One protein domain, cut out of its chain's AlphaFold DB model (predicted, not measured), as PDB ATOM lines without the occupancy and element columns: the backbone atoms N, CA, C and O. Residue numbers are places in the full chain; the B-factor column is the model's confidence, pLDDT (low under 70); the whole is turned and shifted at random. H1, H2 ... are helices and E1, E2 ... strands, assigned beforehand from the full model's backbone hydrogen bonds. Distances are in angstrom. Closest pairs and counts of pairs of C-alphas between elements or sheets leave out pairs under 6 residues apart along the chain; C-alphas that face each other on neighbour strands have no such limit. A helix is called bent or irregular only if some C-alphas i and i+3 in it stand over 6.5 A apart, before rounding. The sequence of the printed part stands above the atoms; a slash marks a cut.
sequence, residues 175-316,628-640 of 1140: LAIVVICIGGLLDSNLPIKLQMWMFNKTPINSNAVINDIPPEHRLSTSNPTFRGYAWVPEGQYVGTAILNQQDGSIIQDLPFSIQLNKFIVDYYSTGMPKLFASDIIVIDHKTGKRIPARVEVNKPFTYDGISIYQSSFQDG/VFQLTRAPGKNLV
ATOM      1  N   LEU A 175     -34.075 -64.432   7.084       92.00
ATOM      2  CA  LEU A 175     -35.299 -63.634   7.089       92.00
ATOM      3  C   LEU A 175     -35.038 -62.237   7.664       92.00
ATOM      4  O   LEU A 175     -35.541 -61.258   7.127       92.00
ATOM      5  N   ALA A 176     -34.206 -62.142   8.701       92.56
ATOM      6  CA  ALA A 176     -33.786 -60.875   9.275       92.56
ATOM      7  C   ALA A 176     -33.154 -59.940   8.242       92.56
ATOM      8  O   ALA A 176     -33.554 -58.785   8.163       92.56
ATOM      9  N   ILE A 177     -32.226 -60.440   7.415       88.44
ATOM     10  CA  ILE A 177     -31.588 -59.643   6.354       88.44
ATOM     11  C   ILE A 177     -32.646 -59.080   5.399       88.44
ATOM     12  O   ILE A 177     -32.624 -57.894   5.092       88.44
ATOM     13  N   VAL A 178     -33.612 -59.905   4.977       91.25
ATOM     14  CA  VAL A 178     -34.712 -59.464   4.101       91.25
ATOM     15  C   VAL A 178     -35.531 -58.358   4.764       91.25
ATOM     16  O   VAL A 178     -35.756 -57.317   4.155       91.25
ATOM     17  N   VAL A 179     -35.948 -58.563   6.015       92.25
ATOM     18  CA  VAL A 179     -36.771 -57.601   6.759       92.25
ATOM     19  C   VAL A 179     -36.023 -56.276   6.976       92.25
ATOM     20  O   VAL A 179     -36.610 -55.215   6.769       92.25
ATOM     21  N   ILE A 180     -34.731 -56.324   7.320       89.88
ATOM     22  CA  ILE A 180     -33.883 -55.133   7.489       89.88
ATOM     23  C   ILE A 180     -33.737 -54.385   6.163       89.88
ATOM     24  O   ILE A 180     -33.951 -53.177   6.125       89.88
ATOM     25  N   CYS A 181     -33.416 -55.080   5.067       87.69
ATOM     26  CA  CYS A 181     -33.262 -54.441   3.761       87.69
ATOM     27  C   CYS A 181     -34.573 -53.818   3.260       87.69
ATOM     28  O   CYS A 181     -34.536 -52.731   2.693       87.69
ATOM     29  N   ILE A 182     -35.727 -54.458   3.489       88.69
ATOM     30  CA  ILE A 182     -37.036 -53.868   3.163       88.69
ATOM     31  C   ILE A 182     -37.271 -52.602   3.993       88.69
ATOM     32  O   ILE A 182     -37.646 -51.578   3.429       88.69
ATOM     33  N   GLY A 183     -37.010 -52.646   5.304       87.88
ATOM     34  CA  GLY A 183     -37.106 -51.467   6.169       87.88
ATOM     35  C   GLY A 183     -36.201 -50.321   5.699       87.88
ATOM     36  O   GLY A 183     -36.667 -49.197   5.551       87.88
ATOM     37  N   GLY A 184     -34.941 -50.617   5.367       83.81
ATOM     38  CA  GLY A 184     -33.991 -49.631   4.844       83.81
ATOM     39  C   GLY A 184     -34.390 -49.052   3.482       83.81
ATOM     40  O   GLY A 184     -34.233 -47.856   3.260       83.81
ATOM     41  N   LEU A 185     -34.959 -49.861   2.580       83.00
ATOM     42  CA  LEU A 185     -35.486 -49.386   1.295       83.00
ATOM     43  C   LEU A 185     -36.673 -48.428   1.480       83.00
ATOM     44  O   LEU A 185     -36.754 -47.427   0.766       83.00
ATOM     45  N   LEU A 186     -37.567 -48.712   2.434       85.56
ATOM     46  CA  LEU A 186     -38.719 -47.858   2.752       85.56
ATOM     47  C   LEU A 186     -38.313 -46.502   3.338       85.56
ATOM     48  O   LEU A 186     -38.994 -45.513   3.088       85.56
ATOM     49  N   ASP A 187     -37.205 -46.447   4.073       83.00
ATOM     50  CA  ASP A 187     -36.708 -45.215   4.697       83.00
ATOM     51  C   ASP A 187     -35.631 -44.501   3.847       83.00
ATOM     52  O   ASP A 187     -35.089 -43.479   4.257       83.00
ATOM     53  N   SER A 188     -35.323 -45.021   2.652       77.88
ATOM     54  CA  SER A 188     -34.382 -44.412   1.697       77.88
ATOM     55  C   SER A 188     -35.021 -43.292   0.862       77.88
ATOM     56  O   SER A 188     -36.233 -43.102   0.878       77.88
ATOM     57  N   ASN A 189     -34.233 -42.607   0.023       77.69
ATOM     58  CA  ASN A 189     -34.760 -41.654  -0.967       77.69
ATOM     59  C   ASN A 189     -35.572 -42.320  -2.101       77.69
ATOM     60  O   ASN A 189     -36.138 -41.618  -2.939       77.69
ATOM     61  N   LEU A 190     -35.655 -43.656  -2.158       80.75
ATOM     62  CA  LEU A 190     -36.348 -44.369  -3.235       80.75
ATOM     63  C   LEU A 190     -37.839 -44.023  -3.338       80.75
ATOM     64  O   LEU A 190     -38.277 -43.729  -4.450       80.75
ATOM     65  N   PRO A 191     -38.637 -44.006  -2.251       85.62
ATOM     66  CA  PRO A 191     -40.052 -43.662  -2.361       85.62
ATOM     67  C   PRO A 191     -40.270 -42.199  -2.754       85.62
ATOM     68  O   PRO A 191     -41.267 -41.899  -3.405       85.62
ATOM     69  N   ILE A 192     -39.336 -41.301  -2.417       85.69
ATOM     70  CA  ILE A 192     -39.361 -39.901  -2.864       85.69
ATOM     71  C   ILE A 192     -39.084 -39.836  -4.369       85.69
ATOM     72  O   ILE A 192     -39.897 -39.283  -5.104       85.69
ATOM     73  N   LYS A 193     -38.012 -40.477  -4.859       82.62
ATOM     74  CA  LYS A 193     -37.695 -40.538  -6.301       82.62
ATOM     75  C   LYS A 193     -38.830 -41.180  -7.110       82.62
ATOM     76  O   LYS A 193     -39.164 -40.703  -8.192       82.62
ATOM     77  N   LEU A 194     -39.462 -42.227  -6.574       84.62
ATOM     78  CA  LEU A 194     -40.617 -42.869  -7.200       84.62
ATOM     79  C   LEU A 194     -41.817 -41.913  -7.273       84.62
ATOM     80  O   LEU A 194     -42.457 -41.837  -8.315       84.62
ATOM     81  N   GLN A 195     -42.105 -41.159  -6.208       86.19
ATOM     82  CA  GLN A 195     -43.152 -40.131  -6.225       86.19
ATOM     83  C   GLN A 195     -42.838 -39.007  -7.213       86.19
ATOM     84  O   GLN A 195     -43.729 -38.593  -7.948       86.19
ATOM     85  N   MET A 196     -41.586 -38.548  -7.275       86.06
ATOM     86  CA  MET A 196     -41.168 -37.535  -8.245       86.06
ATOM     87  C   MET A 196     -41.407 -38.000  -9.678       86.06
ATOM     88  O   MET A 196     -41.964 -37.252 -10.475       86.06
ATOM     89  N   TRP A 197     -41.064 -39.254  -9.979       84.81
ATOM     90  CA  TRP A 197     -41.293 -39.845 -11.292       84.81
ATOM     91  C   TRP A 197     -42.784 -40.068 -11.597       84.81
ATOM     92  O   TRP A 197     -43.248 -39.692 -12.668       84.81
ATOM     93  N   MET A 198     -43.555 -40.635 -10.659       87.81
ATOM     94  CA  MET A 198     -44.981 -40.939 -10.867       87.81
ATOM     95  C   MET A 198     -45.871 -39.690 -10.931       87.81
ATOM     96  O   MET A 198     -46.882 -39.707 -11.628       87.81
ATOM     97  N   PHE A 199     -45.521 -38.626 -10.200       86.94
ATOM     98  CA  PHE A 199     -46.320 -37.399 -10.079       86.94
ATOM     99  C   PHE A 199     -45.655 -36.170 -10.715       86.94
ATOM    100  O   PHE A 199     -46.088 -35.049 -10.452       86.94
ATOM    101  N   ASN A 200     -44.614 -36.375 -11.531       86.75
ATOM    102  CA  ASN A 200     -43.877 -35.338 -12.259       86.75
ATOM    103  C   ASN A 200     -43.423 -34.151 -11.377       86.75
ATOM    104  O   ASN A 200     -43.621 -32.992 -11.733       86.75
ATOM    105  N   LYS A 201     -42.857 -34.446 -10.197       85.88
ATOM    106  CA  LYS A 201     -42.335 -33.434  -9.258       85.88
ATOM    107  C   LYS A 201     -40.878 -33.105  -9.572       85.88
ATOM    108  O   LYS A 201     -40.096 -34.015  -9.847       85.88
ATOM    109  N   THR A 202     -40.496 -31.838  -9.454       85.50
ATOM    110  CA  THR A 202     -39.142 -31.350  -9.769       85.50
ATOM    111  C   THR A 202     -38.508 -30.638  -8.565       85.50
ATOM    112  O   THR A 202     -39.230 -30.050  -7.761       85.50
ATOM    113  N   PRO A 203     -37.174 -30.678  -8.383       83.81
ATOM    114  CA  PRO A 203     -36.487 -29.859  -7.379       83.81
ATOM    115  C   PRO A 203     -36.377 -28.380  -7.789       83.81
ATOM    116  O   PRO A 203     -36.455 -28.043  -8.970       83.81
ATOM    117  N   ILE A 204     -36.159 -27.504  -6.806       83.69
ATOM    118  CA  ILE A 204     -35.998 -26.051  -6.970       83.69
ATOM    119  C   ILE A 204     -34.523 -25.676  -6.896       83.69
ATOM    120  O   ILE A 204     -33.844 -26.055  -5.944       83.69
ATOM    121  N   ASN A 205     -34.065 -24.859  -7.846       70.81
ATOM    122  CA  ASN A 205     -32.688 -24.356  -7.921       70.81
ATOM    123  C   ASN A 205     -32.536 -22.863  -7.581       70.81
ATOM    124  O   ASN A 205     -31.441 -22.317  -7.692       70.81
ATOM    125  N   SER A 206     -33.620 -22.186  -7.197       62.41
ATOM    126  CA  SER A 206     -33.635 -20.760  -6.856       62.41
ATOM    127  C   SER A 206     -33.886 -20.522  -5.363       62.41
ATOM    128  O   SER A 206     -34.560 -21.306  -4.699       62.41
ATOM    129  N   ASN A 207     -33.401 -19.389  -4.843       61.00
ATOM    130  CA  ASN A 207     -33.646 -18.925  -3.468       61.00
ATOM    131  C   ASN A 207     -35.064 -18.337  -3.289       61.00
ATOM    132  O   ASN A 207     -35.240 -17.320  -2.619       61.00
ATOM    133  N   ALA A 208     -36.071 -18.918  -3.947       60.81
ATOM    134  CA  ALA A 208     -37.443 -18.427  -3.889       60.81
ATOM    135  C   ALA A 208     -38.008 -18.515  -2.460       60.81
ATOM    136  O   ALA A 208     -37.729 -19.460  -1.719       60.81
ATOM    137  N   VAL A 209     -38.830 -17.531  -2.083       66.56
ATOM    138  CA  VAL A 209     -39.523 -17.514  -0.790       66.56
ATOM    139  C   VAL A 209     -40.426 -18.743  -0.694       66.56
ATOM    140  O   VAL A 209     -41.199 -19.019  -1.607       66.56
ATOM    141  N   ILE A 210     -40.354 -19.481   0.421       69.31
ATOM    142  CA  ILE A 210     -40.983 -20.809   0.557       69.31
ATOM    143  C   ILE A 210     -42.499 -20.803   0.278       69.31
ATOM    144  O   ILE A 210     -43.062 -21.796  -0.193       69.31
ATOM    145  N   ASN A 211     -43.169 -19.683   0.550       69.44
ATOM    146  CA  ASN A 211     -44.607 -19.523   0.332       69.44
ATOM    147  C   ASN A 211     -44.990 -19.366  -1.148       69.44
ATOM    148  O   ASN A 211     -46.097 -19.752  -1.514       69.44
ATOM    149  N   ASP A 212     -44.076 -18.891  -1.995       73.62
ATOM    150  CA  ASP A 212     -44.324 -18.623  -3.419       73.62
ATOM    151  C   ASP A 212     -43.941 -19.812  -4.318       73.62
ATOM    152  O   ASP A 212     -43.985 -19.727  -5.544       73.62
ATOM    153  N   ILE A 213     -43.554 -20.939  -3.711       78.69
ATOM    154  CA  ILE A 213     -43.114 -22.147  -4.410       78.69
ATOM    155  C   ILE A 213     -44.321 -22.912  -4.991       78.69
ATOM    156  O   ILE A 213     -45.170 -23.375  -4.216       78.69
ATOM    157  N   PRO A 214     -44.367 -23.144  -6.321       81.12
ATOM    158  CA  PRO A 214     -45.434 -23.901  -6.974       81.12
ATOM    159  C   PRO A 214     -45.610 -25.350  -6.465       81.12
ATOM    160  O   PRO A 214     -44.643 -25.986  -6.033       81.12
ATOM    161  N   PRO A 215     -46.819 -25.945  -6.581       83.31
ATOM    162  CA  PRO A 215     -47.104 -27.307  -6.105       83.31
ATOM    163  C   PRO A 215     -46.266 -28.426  -6.744       83.31
ATOM    164  O   PRO A 215     -46.166 -29.516  -6.177       83.31
ATOM    165  N   GLU A 216     -45.676 -28.205  -7.919       84.19
ATOM    166  CA  GLU A 216     -44.781 -29.162  -8.595       84.19
ATOM    167  C   GLU A 216     -43.481 -29.427  -7.823       84.19
ATOM    168  O   GLU A 216     -42.898 -30.502  -7.952       84.19
ATOM    169  N   HIS A 217     -43.107 -28.514  -6.928       86.69
ATOM    170  CA  HIS A 217     -41.937 -28.638  -6.067       86.69
ATOM    171  C   HIS A 217     -42.271 -29.012  -4.612       86.69
ATOM    172  O   HIS A 217     -41.386 -29.035  -3.750       86.69
ATOM    173  N   ARG A 218     -43.551 -29.293  -4.320       88.50
ATOM    174  CA  ARG A 218     -44.045 -29.642  -2.980       88.50
ATOM    175  C   ARG A 218     -44.524 -31.090  -2.906       88.50
ATOM    176  O   ARG A 218     -45.230 -31.582  -3.799       88.50
ATOM    177  N   LEU A 219     -44.180 -31.769  -1.816       89.25
ATOM    178  CA  LEU A 219     -44.686 -33.092  -1.455       89.25
ATOM    179  C   LEU A 219     -45.885 -32.976  -0.513       89.25
ATOM    180  O   LEU A 219     -45.936 -32.114   0.359       89.25
ATOM    181  N   SER A 220     -46.838 -33.897  -0.682       87.19
ATOM    182  CA  SER A 220     -48.044 -33.978   0.149       87.19
ATOM    183  C   SER A 220     -47.708 -34.228   1.622       87.19
ATOM    184  O   SER A 220     -46.788 -34.987   1.933       87.19
ATOM    185  N   THR A 221     -48.529 -33.710   2.537       86.12
ATOM    186  CA  THR A 221     -48.491 -34.037   3.978       86.12
ATOM    187  C   THR A 221     -48.677 -35.537   4.255       86.12
ATOM    188  O   THR A 221     -48.224 -36.063   5.273       86.12
ATOM    189  N   SER A 222     -49.304 -36.267   3.326       84.88
ATOM    190  CA  SER A 222     -49.489 -37.721   3.389       84.88
ATOM    191  C   SER A 222     -48.275 -38.527   2.914       84.88
ATOM    192  O   SER A 222     -48.393 -39.742   2.746       84.88
ATOM    193  N   ASN A 223     -47.132 -37.885   2.652       87.12
ATOM    194  CA  ASN A 223     -45.924 -38.570   2.207       87.12
ATOM    195  C   ASN A 223     -45.526 -39.660   3.230       87.12
ATOM    196  O   ASN A 223     -45.370 -39.345   4.419       87.12
ATOM    197  N   PRO A 224     -45.399 -40.939   2.815       86.12
ATOM    198  CA  PRO A 224     -45.136 -42.046   3.734       86.12
ATOM    199  C   PRO A 224     -43.757 -41.981   4.392       86.12
ATOM    200  O   PRO A 224     -43.598 -42.521   5.483       86.12
ATOM    201  N   THR A 225     -42.775 -41.340   3.753       88.88
ATOM    202  CA  THR A 225     -41.399 -41.269   4.250       88.88
ATOM    203  C   THR A 225     -40.718 -39.984   3.801       88.88
ATOM    204  O   THR A 225     -40.846 -39.572   2.646       88.88
ATOM    205  N   PHE A 226     -40.000 -39.340   4.713       89.62
ATOM    206  CA  PHE A 226     -39.116 -38.230   4.379       89.62
ATOM    207  C   PHE A 226     -38.125 -37.953   5.501       89.62
ATOM    208  O   PHE A 226     -38.385 -38.232   6.675       89.62
ATOM    209  N   ARG A 227     -37.019 -37.314   5.123       88.69
ATOM    210  CA  ARG A 227     -36.107 -36.628   6.031       88.69
ATOM    211  C   ARG A 227     -35.830 -35.242   5.470       88.69
ATOM    212  O   ARG A 227     -35.318 -35.131   4.364       88.69
ATOM    213  N   GLY A 228     -36.179 -34.215   6.228       88.94
ATOM    214  CA  GLY A 228     -35.973 -32.825   5.841       88.94
ATOM    215  C   GLY A 228     -35.454 -31.990   6.996       88.94
ATOM    216  O   GLY A 228     -35.467 -32.435   8.143       88.94
ATOM    217  N   TYR A 229     -35.033 -30.773   6.687       91.00
ATOM    218  CA  TYR A 229     -34.564 -29.804   7.665       91.00
ATOM    219  C   TYR A 229     -35.493 -28.601   7.707       91.00
ATOM    220  O   TYR A 229     -36.026 -28.172   6.685       91.00
ATOM    221  N   ALA A 230     -35.689 -28.053   8.894       91.12
ATOM    222  CA  ALA A 230     -36.457 -26.843   9.101       91.12
ATOM    223  C   ALA A 230     -35.650 -25.886   9.973       91.12
ATOM    224  O   ALA A 230     -35.282 -26.218  11.098       91.12
ATOM    225  N   TRP A 231     -35.357 -24.708   9.432       89.81
ATOM    226  CA  TRP A 231     -34.687 -23.626  10.144       89.81
ATOM    227  C   TRP A 231     -35.745 -22.713  10.763       89.81
ATOM    228  O   TRP A 231     -36.642 -22.244  10.059       89.81
ATOM    229  N   VAL A 232     -35.679 -22.511  12.081       92.69
ATOM    230  CA  VAL A 232     -36.682 -21.751  12.839       92.69
ATOM    231  C   VAL A 232     -35.985 -20.768  13.777       92.69
ATOM    232  O   VAL A 232     -35.385 -21.206  14.758       92.69
ATOM    233  N   PRO A 233     -36.060 -19.454  13.513       92.25
ATOM    234  CA  PRO A 233     -35.609 -18.424  14.446       92.25
ATOM    235  C   PRO A 233     -36.472 -18.348  15.700       92.25
ATOM    236  O   PRO A 233     -37.671 -18.634  15.664       92.25
ATOM    237  N   GLU A 234     -35.880 -17.902  16.804       92.56
ATOM    238  CA  GLU A 234     -36.612 -17.621  18.039       92.56
ATOM    239  C   GLU A 234     -37.758 -16.625  17.789       92.56
ATOM    240  O   GLU A 234     -37.587 -15.567  17.182       92.56
ATOM    241  N   GLY A 235     -38.954 -16.979  18.258       91.00
ATOM    242  CA  GLY A 235     -40.184 -16.211  18.065       91.00
ATOM    243  C   GLY A 235     -40.901 -16.460  16.734       91.00
ATOM    244  O   GLY A 235     -42.034 -16.005  16.582       91.00
ATOM    245  N   GLN A 236     -40.298 -17.197  15.798       92.56
ATOM    246  CA  GLN A 236     -40.896 -17.546  14.506       92.56
ATOM    247  C   GLN A 236     -41.467 -18.968  14.507       92.56
ATOM    248  O   GLN A 236     -41.218 -19.770  15.412       92.56
ATOM    249  N   TYR A 237     -42.251 -19.283  13.475       92.62
ATOM    250  CA  TYR A 237     -42.777 -20.623  13.241       92.62
ATOM    251  C   TYR A 237     -42.587 -21.061  11.790       92.62
ATOM    252  O   TYR A 237     -42.532 -20.241  10.878       92.62
ATOM    253  N   VAL A 238     -42.528 -22.374  11.575       93.38
ATOM    254  CA  VAL A 238     -42.411 -22.984  10.246       93.38
ATOM    255  C   VAL A 238     -43.429 -24.113  10.092       93.38
ATOM    256  O   VAL A 238     -43.686 -24.849  11.041       93.38
ATOM    257  N   GLY A 239     -44.041 -24.247   8.914       92.38
ATOM    258  CA  GLY A 239     -44.986 -25.329   8.577       92.38
ATOM    259  C   GLY A 239     -44.474 -26.287   7.499       92.38
ATOM    260  O   GLY A 239     -45.236 -27.084   6.962       92.38
ATOM    261  N   THR A 240     -43.196 -26.183   7.143       92.44
ATOM    262  CA  THR A 240     -42.585 -26.866   6.000       92.44
ATOM    263  C   THR A 240     -41.188 -27.360   6.350       92.44
ATOM    264  O   THR A 240     -40.478 -26.717   7.121       92.44
ATOM    265  N   ALA A 241     -40.767 -28.463   5.737       91.69
ATOM    266  CA  ALA A 241     -39.399 -28.964   5.791       91.69
ATOM    267  C   ALA A 241     -38.758 -28.928   4.398       91.69
ATOM    268  O   ALA A 241     -39.427 -29.160   3.393       91.69
ATOM    269  N   ILE A 242     -37.457 -28.669   4.343       89.31
ATOM    270  CA  ILE A 242     -36.662 -28.655   3.117       89.31
ATOM    271  C   ILE A 242     -35.965 -30.008   2.979       89.31
ATOM    272  O   ILE A 242     -35.236 -30.444   3.873       89.31
ATOM    273  N   LEU A 243     -36.209 -30.691   1.865       87.50
ATOM    274  CA  LEU A 243     -35.531 -31.922   1.478       87.50
ATOM    275  C   LEU A 243     -34.459 -31.563   0.459       87.50
ATOM    276  O   LEU A 243     -34.770 -31.286  -0.701       87.50
ATOM    277  N   ASN A 244     -33.204 -31.601   0.889       80.50
ATOM    278  CA  ASN A 244     -32.074 -31.371   0.000       80.50
ATOM    279  C   ASN A 244     -31.952 -32.547  -0.981       80.50
ATOM    280  O   ASN A 244     -31.936 -33.710  -0.572       80.50
ATOM    281  N   GLN A 245     -31.902 -32.237  -2.273       72.94
ATOM    282  CA  GLN A 245     -31.625 -33.168  -3.365       72.94
ATOM    283  C   GLN A 245     -30.381 -32.684  -4.126       72.94
ATOM    284  O   GLN A 245     -29.856 -31.603  -3.877       72.94
ATOM    285  N   GLN A 246     -29.894 -33.496  -5.063       62.75
ATOM    286  CA  GLN A 246     -28.680 -33.177  -5.825       62.75
ATOM    287  C   GLN A 246     -28.860 -31.959  -6.743       62.75
ATOM    288  O   GLN A 246     -27.978 -31.112  -6.818       62.75
ATOM    289  N   ASP A 247     -30.019 -31.868  -7.399       66.75
ATOM    290  CA  ASP A 247     -30.336 -30.833  -8.392       66.75
ATOM    291  C   ASP A 247     -31.277 -29.761  -7.822       66.75
ATOM    292  O   ASP A 247     -32.141 -29.258  -8.542       66.75
ATOM    293  N   GLY A 248     -31.186 -29.494  -6.514       74.81
ATOM    294  CA  GLY A 248     -32.000 -28.491  -5.830       74.81
ATOM    295  C   GLY A 248     -32.691 -29.007  -4.570       74.81
ATOM    296  O   GLY A 248     -32.321 -30.027  -3.999       74.81
ATOM    297  N   SER A 249     -33.727 -28.306  -4.120       83.12
ATOM    298  CA  SER A 249     -34.493 -28.677  -2.923       83.12
ATOM    299  C   SER A 249     -35.957 -28.959  -3.238       83.12
ATOM    300  O   SER A 249     -36.540 -28.346  -4.129       83.12
ATOM    301  N   ILE A 250     -36.564 -29.879  -2.493       88.19
ATOM    302  CA  ILE A 250     -38.004 -30.160  -2.541       88.19
ATOM    303  C   ILE A 250     -38.617 -29.765  -1.203       88.19
ATOM    304  O   ILE A 250     -38.041 -30.024  -0.147       88.19
ATOM    305  N   ILE A 251     -39.799 -29.160  -1.232       90.81
ATOM    306  CA  ILE A 251     -40.500 -28.757  -0.014       90.81
ATOM    307  C   ILE A 251     -41.441 -29.872   0.430       90.81
ATOM    308  O   ILE A 251     -42.208 -30.419  -0.358       90.81
ATOM    309  N   GLN A 252     -41.403 -30.203   1.712       92.44
ATOM    310  CA  GLN A 252     -42.345 -31.103   2.359       92.44
ATOM    311  C   GLN A 252     -43.273 -30.291   3.257       92.44
ATOM    312  O   GLN A 252     -42.832 -29.719   4.254       92.44
ATOM    313  N   ASP A 253     -44.562 -30.282   2.933       91.62
ATOM    314  CA  ASP A 253     -45.578 -29.677   3.794       91.62
ATOM    315  C   ASP A 253     -45.801 -30.539   5.044       91.62
ATOM    316  O   ASP A 253     -45.869 -31.773   4.959       91.62
ATOM    317  N   LEU A 254     -45.900 -29.901   6.212       93.56
ATOM    318  CA  LEU A 254     -46.119 -30.570   7.495       93.56
ATOM    319  C   LEU A 254     -47.590 -30.442   7.926       93.56
ATOM    320  O   LEU A 254     -48.221 -29.429   7.640       93.56
ATOM    321  N   PRO A 255     -48.146 -31.427   8.656       93.25
ATOM    322  CA  PRO A 255     -49.508 -31.347   9.198       93.25
ATOM    323  C   PRO A 255     -49.628 -30.440  10.443       93.25
ATOM    324  O   PRO A 255     -50.696 -30.344  11.051       93.25
ATOM    325  N   PHE A 256     -48.526 -29.814  10.858       94.75
ATOM    326  CA  PHE A 256     -48.421 -28.919  12.003       94.75
ATOM    327  C   PHE A 256     -47.347 -27.858  11.747       94.75
ATOM    328  O   PHE A 256     -46.474 -28.031  10.895       94.75
ATOM    329  N   SER A 257     -47.376 -26.778  12.523       95.38
ATOM    330  CA  SER A 257     -46.303 -25.785  12.571       95.38
ATOM    331  C   SER A 257     -45.451 -25.948  13.823       95.38
ATOM    332  O   SER A 257     -45.959 -26.292  14.889       95.38
ATOM    333  N   ILE A 258     -44.154 -25.682  13.697       96.06
ATOM    334  CA  ILE A 258     -43.188 -25.692  14.796       96.06
ATOM    335  C   ILE A 258     -42.815 -24.247  15.073       96.06
ATOM    336  O   ILE A 258     -42.214 -23.598  14.220       96.06
ATOM    337  N   GLN A 259     -43.183 -23.747  16.246       96.25
ATOM    338  CA  GLN A 259     -42.745 -22.450  16.742       96.25
ATOM    339  C   GLN A 259     -41.560 -22.647  17.687       96.25
ATOM    340  O   GLN A 259     -41.664 -23.455  18.611       96.25
ATOM    341  N   LEU A 260     -40.471 -21.902  17.491       96.38
ATOM    342  CA  LEU A 260     -39.360 -21.871  18.443       96.38
ATOM    343  C   LEU A 260     -39.593 -20.748  19.453       96.38
ATOM    344  O   LEU A 260     -39.629 -19.578  19.081       96.38
ATOM    345  N   ASN A 261     -39.725 -21.087  20.734       94.31
ATOM    346  CA  ASN A 261     -39.790 -20.078  21.789       94.31
ATOM    347  C   ASN A 261     -38.390 -19.660  22.232       94.31
ATOM    348  O   ASN A 261     -38.121 -18.468  22.371       94.31
ATOM    349  N   LYS A 262     -37.516 -20.643  22.475       93.62
ATOM    350  CA  LYS A 262     -36.161 -20.409  22.972       93.62
ATOM    351  C   LYS A 262     -35.231 -21.559  22.598       93.62
ATOM    352  O   LYS A 262     -35.594 -22.722  22.770       93.62
ATOM    353  N   PHE A 263     -34.035 -21.230  22.129       91.62
ATOM    354  CA  PHE A 263     -32.909 -22.151  22.046       91.62
ATOM    355  C   PHE A 263     -32.037 -22.005  23.301       91.62
ATOM    356  O   PHE A 263     -31.833 -20.907  23.823       91.62
ATOM    357  N   ILE A 264     -31.574 -23.137  23.820       89.88
ATOM    358  CA  ILE A 264     -30.857 -23.254  25.086       89.88
ATOM    359  C   ILE A 264     -29.557 -24.007  24.820       89.88
ATOM    360  O   ILE A 264     -29.565 -25.121  24.283       89.88
ATOM    361  N   VAL A 265     -28.447 -23.401  25.239       84.56
ATOM    362  CA  VAL A 265     -27.129 -24.032  25.269       84.56
ATOM    363  C   VAL A 265     -26.621 -24.012  26.698       84.56
ATOM    364  O   VAL A 265     -26.405 -22.936  27.254       84.56
ATOM    365  N   ASP A 266     -26.401 -25.193  27.271       83.62
ATOM    366  CA  ASP A 266     -25.697 -25.311  28.546       83.62
ATOM    367  C   ASP A 266     -24.231 -25.635  28.272       83.62
ATOM    368  O   ASP A 266     -23.923 -26.428  27.377       83.62
ATOM    369  N   TYR A 267     -23.328 -25.066  29.065       78.06
ATOM    370  CA  TYR A 267     -21.889 -25.295  28.967       78.06
ATOM    371  C   TYR A 267     -21.373 -25.997  30.222       78.06
ATOM    372  O   TYR A 267     -21.872 -25.780  31.327       78.06
ATOM    373  N   TYR A 268     -20.357 -26.835  30.049       72.75
ATOM    374  CA  TYR A 268     -19.530 -27.324  31.145       72.75
ATOM    375  C   TYR A 268     -18.729 -26.175  31.770       72.75
ATOM    376  O   TYR A 268     -18.521 -25.136  31.142       72.75
ATOM    377  N   SER A 269     -18.192 -26.384  32.976       67.06
ATOM    378  CA  SER A 269     -17.245 -25.445  33.606       67.06
ATOM    379  C   SER A 269     -16.009 -25.162  32.740       67.06
ATOM    380  O   SER A 269     -15.407 -24.100  32.855       67.06
ATOM    381  N   THR A 270     -15.666 -26.083  31.834       63.53
ATOM    382  CA  THR A 270     -14.591 -25.952  30.840       63.53
ATOM    383  C   THR A 270     -14.947 -25.056  29.645       63.53
ATOM    384  O   THR A 270     -14.110 -24.840  28.777       63.53
ATOM    385  N   GLY A 271     -16.195 -24.586  29.536       64.81
ATOM    386  CA  GLY A 271     -16.703 -23.849  28.375       64.81
ATOM    387  C   GLY A 271     -17.148 -24.733  27.202       64.81
ATOM    388  O   GLY A 271     -17.710 -24.224  26.236       64.81
ATOM    389  N   MET A 272     -16.961 -26.054  27.261       66.62
ATOM    390  CA  MET A 272     -17.447 -26.965  26.218       66.62
ATOM    391  C   MET A 272     -18.987 -27.081  26.263       66.62
ATOM    392  O   MET A 272     -19.541 -27.187  27.358       66.62
ATOM    393  N   PRO A 273     -19.708 -27.097  25.124       71.62
ATOM    394  CA  PRO A 273     -21.156 -27.301  25.122       71.62
ATOM    395  C   PRO A 273     -21.549 -28.663  25.704       71.62
ATOM    396  O   PRO A 273     -21.050 -29.706  25.281       71.62
ATOM    397  N   LYS A 274     -22.477 -28.641  26.656       80.50
ATOM    398  CA  LYS A 274     -23.007 -29.797  27.386       80.50
ATOM    399  C   LYS A 274     -24.373 -30.233  26.881       80.50
ATOM    400  O   LYS A 274     -24.643 -31.431  26.829       80.50
ATOM    401  N   LEU A 275     -25.228 -29.278  26.528       83.56
ATOM    402  CA  LEU A 275     -26.590 -29.531  26.069       83.56
ATOM    403  C   LEU A 275     -26.955 -28.546  24.966       83.56
ATOM    404  O   LEU A 275     -26.696 -27.354  25.095       83.56
ATOM    405  N   PHE A 276     -27.618 -29.053  23.930       87.75
ATOM    406  CA  PHE A 276     -28.359 -28.241  22.973       87.75
ATOM    407  C   PHE A 276     -29.829 -28.638  23.057       87.75
ATOM    408  O   PHE A 276     -30.171 -29.808  22.840       87.75
ATOM    409  N   ALA A 277     -30.682 -27.677  23.395       91.75
ATOM    410  CA  ALA A 277     -32.110 -27.889  23.571       91.75
ATOM    411  C   ALA A 277     -32.923 -26.745  22.962       91.75
ATOM    412  O   ALA A 277     -32.483 -25.600  22.930       91.75
ATOM    413  N   SER A 278     -34.131 -27.055  22.509       95.31
ATOM    414  CA  SER A 278     -35.092 -26.078  22.008       95.31
ATOM    415  C   SER A 278     -36.441 -26.267  22.673       95.31
ATOM    416  O   SER A 278     -37.036 -27.344  22.571       95.31
ATOM    417  N   ASP A 279     -36.954 -25.204  23.280       96.44
ATOM    418  CA  ASP A 279     -38.334 -25.144  23.743       96.44
ATOM    419  C   ASP A 279     -39.219 -24.702  22.575       96.44
ATOM    420  O   ASP A 279     -39.111 -23.581  22.063       96.44
ATOM    421  N   ILE A 280     -40.094 -25.606  22.141       96.50
ATOM    422  CA  ILE A 280     -40.956 -25.432  20.975       96.50
ATOM    423  C   ILE A 280     -42.437 -25.522  21.344       96.50
ATOM    424  O   ILE A 280     -42.833 -26.127  22.341       96.50
ATOM    425  N   ILE A 281     -43.279 -24.951  20.488       96.69
ATOM    426  CA  ILE A 281     -44.719 -25.201  20.485       96.69
ATOM    427  C   ILE A 281     -45.081 -25.824  19.143       96.69
ATOM    428  O   ILE A 281     -44.893 -25.211  18.092       96.69
ATOM    429  N   VAL A 282     -45.636 -27.032  19.187       96.44
ATOM    430  CA  VAL A 282     -46.225 -27.683  18.017       96.44
ATOM    431  C   VAL A 282     -47.681 -27.246  17.900       96.44
ATOM    432  O   VAL A 282     -48.463 -27.417  18.837       96.44
ATOM    433  N   ILE A 283     -48.035 -26.645  16.766       95.88
ATOM    434  CA  ILE A 283     -49.368 -26.114  16.469       95.88
ATOM    435  C   ILE A 283     -50.007 -27.005  15.407       95.88
ATOM    436  O   ILE A 283     -49.620 -26.966  14.241       95.88
ATOM    437  N   ASP A 284     -50.973 -27.819  15.810       94.31
ATOM    438  CA  ASP A 284     -51.675 -28.737  14.912       94.31
ATOM    439  C   ASP A 284     -52.605 -27.974  13.951       94.31
ATOM    440  O   ASP A 284     -53.433 -27.175  14.393       94.31
ATOM    441  N   HIS A 285     -52.505 -28.220  12.638       93.19
ATOM    442  CA  HIS A 285     -53.309 -27.500  11.638       93.19
ATOM    443  C   HIS A 285     -54.778 -27.938  11.584       93.19
ATOM    444  O   HIS A 285     -55.621 -27.164  11.138       93.19
ATOM    445  N   LYS A 286     -55.105 -29.162  12.018       91.06
ATOM    446  CA  LYS A 286     -56.480 -29.694  12.003       91.06
ATOM    447  C   LYS A 286     -57.277 -29.242  13.220       91.06
ATOM    448  O   LYS A 286     -58.463 -28.954  13.105       91.06
ATOM    449  N   THR A 287     -56.645 -29.240  14.391       92.00
ATOM    450  CA  THR A 287     -57.311 -28.974  15.678       92.00
ATOM    451  C   THR A 287     -57.006 -27.592  16.247       92.00
ATOM    452  O   THR A 287     -57.689 -27.158  17.172       92.00
ATOM    453  N   GLY A 288     -55.966 -26.912  15.753       90.62
ATOM    454  CA  GLY A 288     -55.460 -25.663  16.329       90.62
ATOM    455  C   GLY A 288     -54.788 -25.834  17.699       90.62
ATOM    456  O   GLY A 288     -54.415 -24.845  18.332       90.62
ATOM    457  N   LYS A 289     -54.635 -27.073  18.193       94.19
ATOM    458  CA  LYS A 289     -54.065 -27.355  19.514       94.19
ATOM    459  C   LYS A 289     -52.586 -26.964  19.551       94.19
ATOM    460  O   LYS A 289     -51.810 -27.370  18.689       94.19
ATOM    461  N   ARG A 290     -52.193 -26.223  20.592       96.12
ATOM    462  CA  ARG A 290     -50.802 -25.834  20.873       96.12
ATOM    463  C   ARG A 290     -50.215 -26.767  21.925       96.12
ATOM    464  O   ARG A 290     -50.741 -26.856  23.033       96.12
ATOM    465  N   ILE A 291     -49.152 -27.476  21.573       96.25
ATOM    466  CA  ILE A 291     -48.523 -28.496  22.414       96.25
ATOM    467  C   ILE A 291     -47.100 -28.028  22.729       96.25
ATOM    468  O   ILE A 291     -46.258 -28.039  21.828       96.25
ATOM    469  N   PRO A 292     -46.817 -27.582  23.967       96.31
ATOM    470  CA  PRO A 292     -45.457 -27.254  24.368       96.31
ATOM    471  C   PRO A 292     -44.626 -28.538  24.454       96.31
ATOM    472  O   PRO A 292     -45.071 -29.540  25.018       96.31
ATOM    473  N   ALA A 293     -43.424 -28.504  23.893       95.38
ATOM    474  CA  ALA A 293     -42.480 -29.608  23.922       95.38
ATOM    475  C   ALA A 293     -41.047 -29.076  23.990       95.38
ATOM    476  O   ALA A 293     -40.761 -27.973  23.533       95.38
ATOM    477  N   ARG A 294     -40.141 -29.886  24.532       95.06
ATOM    478  CA  ARG A 294     -38.706 -29.609  24.545       95.06
ATOM    479  C   ARG A 294     -37.997 -30.668  23.716       95.06
ATOM    480  O   ARG A 294     -38.238 -31.858  23.915       95.06
ATOM    481  N   VAL A 295     -37.167 -30.231  22.778       93.44
ATOM    482  CA  VAL A 295     -36.376 -31.102  21.900       93.44
ATOM    483  C   VAL A 295     -34.915 -30.963  22.287       93.44
ATOM    484  O   VAL A 295     -34.387 -29.856  22.278       93.44
ATOM    485  N   GLU A 296     -34.257 -32.072  22.610       91.00
ATOM    486  CA  GLU A 296     -32.839 -32.094  22.992       91.00
ATOM    487  C   GLU A 296     -32.067 -33.058  22.087       91.00
ATOM    488  O   GLU A 296     -32.644 -33.972  21.486       91.00
ATOM    489  N   VAL A 297     -30.746 -32.893  22.005       83.88
ATOM    490  CA  VAL A 297     -29.875 -33.899  21.371       83.88
ATOM    491  C   VAL A 297     -30.084 -35.255  22.063       83.88
ATOM    492  O   VAL A 297     -30.153 -35.323  23.289       83.88
ATOM    493  N   ASN A 298     -30.228 -36.330  21.279       83.75
ATOM    494  CA  ASN A 298     -30.615 -37.686  21.711       83.75
ATOM    495  C   ASN A 298     -32.041 -37.847  22.291       83.75
ATOM    496  O   ASN A 298     -32.436 -38.973  22.593       83.75
ATOM    497  N   LYS A 299     -32.840 -36.777  22.426       88.88
ATOM    498  CA  LYS A 299     -34.236 -36.846  22.902       88.88
ATOM    499  C   LYS A 299     -35.190 -36.167  21.910       88.88
ATOM    500  O   LYS A 299     -35.632 -35.038  22.147       88.88
ATOM    501  N   PRO A 300     -35.511 -36.833  20.785       90.94
ATOM    502  CA  PRO A 300     -36.442 -36.288  19.807       90.94
ATOM    503  C   PRO A 300     -37.876 -36.235  20.341       90.94
ATOM    504  O   PRO A 300     -38.302 -37.095  21.115       90.94
ATOM    505  N   PHE A 301     -38.652 -35.269  19.852       94.06
ATOM    506  CA  PHE A 301     -40.093 -35.192  20.098       94.06
ATOM    507  C   PHE A 301     -40.862 -35.729  18.889       94.06
ATOM    508  O   PHE A 301     -40.611 -35.302  17.764       94.06
ATOM    509  N   THR A 302     -41.807 -36.648  19.092       92.19
ATOM    510  CA  THR A 302     -42.592 -37.244  17.998       92.19
ATOM    511  C   THR A 302     -44.047 -36.793  18.052       92.19
ATOM    512  O   THR A 302     -44.720 -36.983  19.065       92.19
ATOM    513  N   TYR A 303     -44.555 -36.270  16.934       93.25
ATOM    514  CA  TYR A 303     -45.956 -35.886  16.756       93.25
ATOM    515  C   TYR A 303     -46.464 -36.300  15.367       93.25
ATOM    516  O   TYR A 303     -45.754 -36.149  14.378       93.25
ATOM    517  N   ASP A 304     -47.669 -36.876  15.289       89.56
ATOM    518  CA  ASP A 304     -48.284 -37.409  14.050       89.56
ATOM    519  C   ASP A 304     -47.364 -38.341  13.219       89.56
ATOM    520  O   ASP A 304     -47.361 -38.360  11.988       89.56
ATOM    521  N   GLY A 305     -46.519 -39.122  13.903       87.81
ATOM    522  CA  GLY A 305     -45.545 -40.018  13.268       87.81
ATOM    523  C   GLY A 305     -44.315 -39.325  12.662       87.81
ATOM    524  O   GLY A 305     -43.514 -40.002  12.017       87.81
ATOM    525  N   ILE A 306     -44.150 -38.016  12.874       91.81
ATOM    526  CA  ILE A 306     -42.968 -37.232  12.499       91.81
ATOM    527  C   ILE A 306     -42.151 -36.955  13.762       91.81
ATOM    528  O   ILE A 306     -42.653 -36.390  14.733       91.81
ATOM    529  N   SER A 307     -40.886 -37.357  13.752       93.12
ATOM    530  CA  SER A 307     -39.932 -37.066  14.819       93.12
ATOM    531  C   SER A 307     -39.147 -35.794  14.507       93.12
ATOM    532  O   SER A 307     -38.628 -35.642  13.401       93.12
ATOM    533  N   ILE A 308     -39.061 -34.908  15.494       94.25
ATOM    534  CA  ILE A 308     -38.347 -33.632  15.476       94.25
ATOM    535  C   ILE A 308     -37.051 -33.809  16.271       94.25
ATOM    536  O   ILE A 308     -37.094 -34.110  17.466       94.25
ATOM    537  N   TYR A 309     -35.912 -33.628  15.611       91.75
ATOM    538  CA  TYR A 309     -34.576 -33.764  16.187       91.75
ATOM    539  C   TYR A 309     -33.878 -32.411  16.241       91.75
ATOM    540  O   TYR A 309     -33.938 -31.645  15.278       91.75
ATOM    541  N   GLN A 310     -33.154 -32.146  17.327       90.56
ATOM    542  CA  GLN A 310     -32.224 -31.023  17.399       90.56
ATOM    543  C   GLN A 310     -30.960 -31.375  16.603       90.56
ATOM    544  O   GLN A 310     -30.092 -32.074  17.118       90.56
ATOM    545  N   SER A 311     -30.862 -30.924  15.347       83.31
ATOM    546  CA  SER A 311     -29.727 -31.278  14.478       83.31
ATOM    547  C   SER A 311     -28.603 -30.249  14.494       83.31
ATOM    548  O   SER A 311     -27.434 -30.619  14.486       83.31
ATOM    549  N   SER A 312     -28.939 -28.959  14.496       84.31
ATOM    550  CA  SER A 312     -27.950 -27.880  14.501       84.31
ATOM    551  C   SER A 312     -28.578 -26.589  15.020       84.31
ATOM    552  O   SER A 312     -29.783 -26.525  15.270       84.31
ATOM    553  N   PHE A 313     -27.764 -25.563  15.197       84.31
ATOM    554  CA  PHE A 313     -28.197 -24.219  15.532       84.31
ATOM    555  C   PHE A 313     -27.405 -23.224  14.695       84.31
ATOM    556  O   PHE A 313     -26.286 -23.501  14.262       84.31
ATOM    557  N   GLN A 314     -28.021 -22.085  14.434       82.00
ATOM    558  CA  GLN A 314     -27.431 -20.988  13.682       82.00
ATOM    559  C   GLN A 314     -27.846 -19.674  14.330       82.00
ATOM    560  O   GLN A 314     -28.713 -19.636  15.210       82.00
ATOM    561  N   ASP A 315     -27.233 -18.587  13.888       84.88
ATOM    562  CA  ASP A 315     -27.753 -17.267  14.187       84.88
ATOM    563  C   ASP A 315     -29.098 -17.049  13.461       84.88
ATOM    564  O   ASP A 315     -29.274 -17.425  12.300       84.88
ATOM    565  N   GLY A 316     -30.079 -16.509  14.181       82.69
ATOM    566  CA  GLY A 316     -31.448 -16.286  13.715       82.69
ATOM    567  C   GLY A 316     -31.724 -14.859  13.246       82.69
ATOM    568  O   GLY A 316     -32.892 -14.483  13.142       82.69
ATOM    569  N   VAL A 628     -32.046 -25.418  13.904       90.31
ATOM    570  CA  VAL A 628     -32.223 -26.274  12.736       90.31
ATOM    571  C   VAL A 628     -32.723 -27.614  13.244       90.31
ATOM    572  O   VAL A 628     -31.979 -28.371  13.880       90.31
ATOM    573  N   PHE A 629     -33.988 -27.898  12.958       93.00
ATOM    574  CA  PHE A 629     -34.613 -29.169  13.267       93.00
ATOM    575  C   PHE A 629     -34.503 -30.116  12.085       93.00
ATOM    576  O   PHE A 629     -34.856 -29.756  10.964       93.00
ATOM    577  N   GLN A 630     -34.103 -31.355  12.344       91.81
ATOM    578  CA  GLN A 630     -34.301 -32.428  11.384       91.81
ATOM    579  C   GLN A 630     -35.653 -33.085  11.660       91.81
ATOM    580  O   GLN A 630     -35.947 -33.514  12.774       91.81
ATOM    581  N   LEU A 631     -36.478 -33.173  10.627       92.75
ATOM    582  CA  LEU A 631     -37.811 -33.753  10.658       92.75
ATOM    583  C   LEU A 631     -37.780 -35.072   9.910       92.75
ATOM    584  O   LEU A 631     -37.323 -35.129   8.769       92.75
ATOM    585  N   THR A 632     -38.219 -36.148  10.553       90.94
ATOM    586  CA  THR A 632     -38.163 -37.481   9.950       90.94
ATOM    587  C   THR A 632     -39.449 -38.266  10.160       90.94
ATOM    588  O   THR A 632     -39.912 -38.425  11.290       90.94
ATOM    589  N   ARG A 633     -39.974 -38.829   9.069       90.56
ATOM    590  CA  ARG A 633     -41.008 -39.868   9.071       90.56
ATOM    591  C   ARG A 633     -40.405 -41.147   8.498       90.56
ATOM    592  O   ARG A 633     -40.038 -41.163   7.329       90.56
ATOM    593  N   ALA A 634     -40.304 -42.193   9.315       87.19
ATOM    594  CA  ALA A 634     -39.572 -43.414   8.971       87.19
ATOM    595  C   ALA A 634     -40.412 -44.682   9.252       87.19
ATOM    596  O   ALA A 634     -40.333 -45.255  10.345       87.19
ATOM    597  N   PRO A 635     -41.279 -45.113   8.313       86.69
ATOM    598  CA  PRO A 635     -42.136 -46.289   8.489       86.69
ATOM    599  C   PRO A 635     -41.356 -47.613   8.588       86.69
ATOM    600  O   PRO A 635     -41.856 -48.579   9.173       86.69
ATOM    601  N   GLY A 636     -40.131 -47.673   8.059       85.19
ATOM    602  CA  GLY A 636     -39.252 -48.841   8.112       85.19
ATOM    603  C   GLY A 636     -38.724 -49.174   9.512       85.19
ATOM    604  O   GLY A 636     -38.289 -50.309   9.731       85.19
ATOM    605  N   LYS A 637     -38.840 -48.259  10.489       84.12
ATOM    606  CA  LYS A 637     -38.330 -48.403  11.870       84.12
ATOM    607  C   LYS A 637     -38.637 -49.747  12.502       84.12
ATOM    608  O   LYS A 637     -37.746 -50.480  12.930       84.12
ATOM    609  N   ASN A 638     -39.921 -50.078  12.532       86.31
ATOM    610  CA  ASN A 638     -40.407 -51.267  13.219       86.31
ATOM    611  C   ASN A 638     -39.950 -52.553  12.516       86.31
ATOM    612  O   ASN A 638     -39.691 -53.559  13.178       86.31
ATOM    613  N   LEU A 639     -39.801 -52.516  11.186       90.00
ATOM    614  CA  LEU A 639     -39.261 -53.635  10.416       90.00
ATOM    615  C   LEU A 639     -37.784 -53.843  10.743       90.00
ATOM    616  O   LEU A 639     -37.395 -54.960  11.074       90.00
ATOM    617  N   VAL A 640     -36.974 -52.782  10.736       88.69
ATOM    618  CA  VAL A 640     -35.548 -52.876  11.085       88.69
ATOM    619  C   VAL A 640     -35.370 -53.423  12.505       88.69
ATOM    620  O   VAL A 640     -34.534 -54.301  12.712       88.69
TER     621      VAL A 640
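AT A GLANCE: This is residues 175 to 316 and 628 to 640 of the 1140 residues of the protein "Cytochrome c-type biogeneis protein Ccs1/ResB" of Candidatus Paraburkholderia kirkii (UniProt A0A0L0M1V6). Two strongly twisted sheets of four strands each are folded together into one irregular body, with edge strand E1 next to edge strand E2 and edge strand E5 next to edge strand E6. H1 is set away from the strands with the short H3 beside it, H2 follows H1 at a corner, and the tip of the E3 and E4 hairpin reaches far out. The printed part has 155 residues, with three named helices and eight named strands in the order H1 H2 E1 E2 E3 E4 E5 E6 E7 E8 H3. The sheets run E1 E8 E7 E6 and E2 E3 E4 E5, both antiparallel, and the class is mixed, helices and strands. The whole is compact, with a radius of gyration of the C-alphas of 16.9 A and spans of 52 by 45 by 34 A.

HOW THE PARTS SIT: H1, residues 175 to 186, meets H2, residues 190 to 198, only through their link. H2 is on neither sheet; its closest C-alpha pair with E1, residues 226 to 233, is Ile 192 and Phe 226, 7.4 A apart. The closest C-alphas of E1 and E2, residues 237 to 245, are Gly 228 and Leu 243, 4.5 A apart. E2, E3, residues 248 to 267, E4, residues 273 to 284, and E5, residues 290 to 296, form a meander, each strand the antiparallel neighbour of the one before. N 243 and O 250 of the hairpin E2 and E3 are 2.8 A apart, N 259 and O 281 of the hairpin E3 and E4 2.9 A, and N 280 and O 293 of the hairpin E4 and E5 2.8 A. E3 bends by 104 degrees at residue 255. The closest C-alphas of E5 and E6, residues 301 to 303, are Val 295 and Phe 301, 5.8 A apart. In the hairpin of E6 and E7, residues 306 to 315, N 308 and O 301 are 2.8 A apart. E8, residues 628 to 633, is an inner strand: N 309 and O 630 pair it with E7 at 2.8 A, and N 230 and O 629 with E1 at 2.8 A. H3, residues 637 to 640, touches residues 179 to 184 of H1, with the C-alphas of Ile 180 and Val 640 closest at 4.6 A. In H1 and H2 every O i to N i+4 pair is within hydrogen-bond range; H3 is too short for such a pair.

IN THESE COORDINATES: H1 begins at C-alpha 175, (-35.299, -63.634, 7.089), and is 16.7 A long; H2 is 12.0 A. E1 measures 22.5 A, E2 23.6 A, E3 36.4 A, E4 32.2 A, E5 19.1 A, E7 25.2 A and E8 16.6 A. E3 ends at C-alpha 267, (-21.889, -25.295, 28.967). H3 ends at C-alpha 640, (-35.548, -52.876, 11.085).

THE WHOLE: The C-alphas of Met 198 and Ser 269 are the two farthest apart, 54.7 A. Residues 317 to 627 are not printed, and C-alphas 316 and 628 are 10.1 A apart across this cut. Of the links that are printed whole, H2 to E1 is long, with 27 residues, and the others are tight. The mean pLDDT of the printed part is 86.6; residues 206 to 211, 246 to 247 and 269 to 272 are under 70.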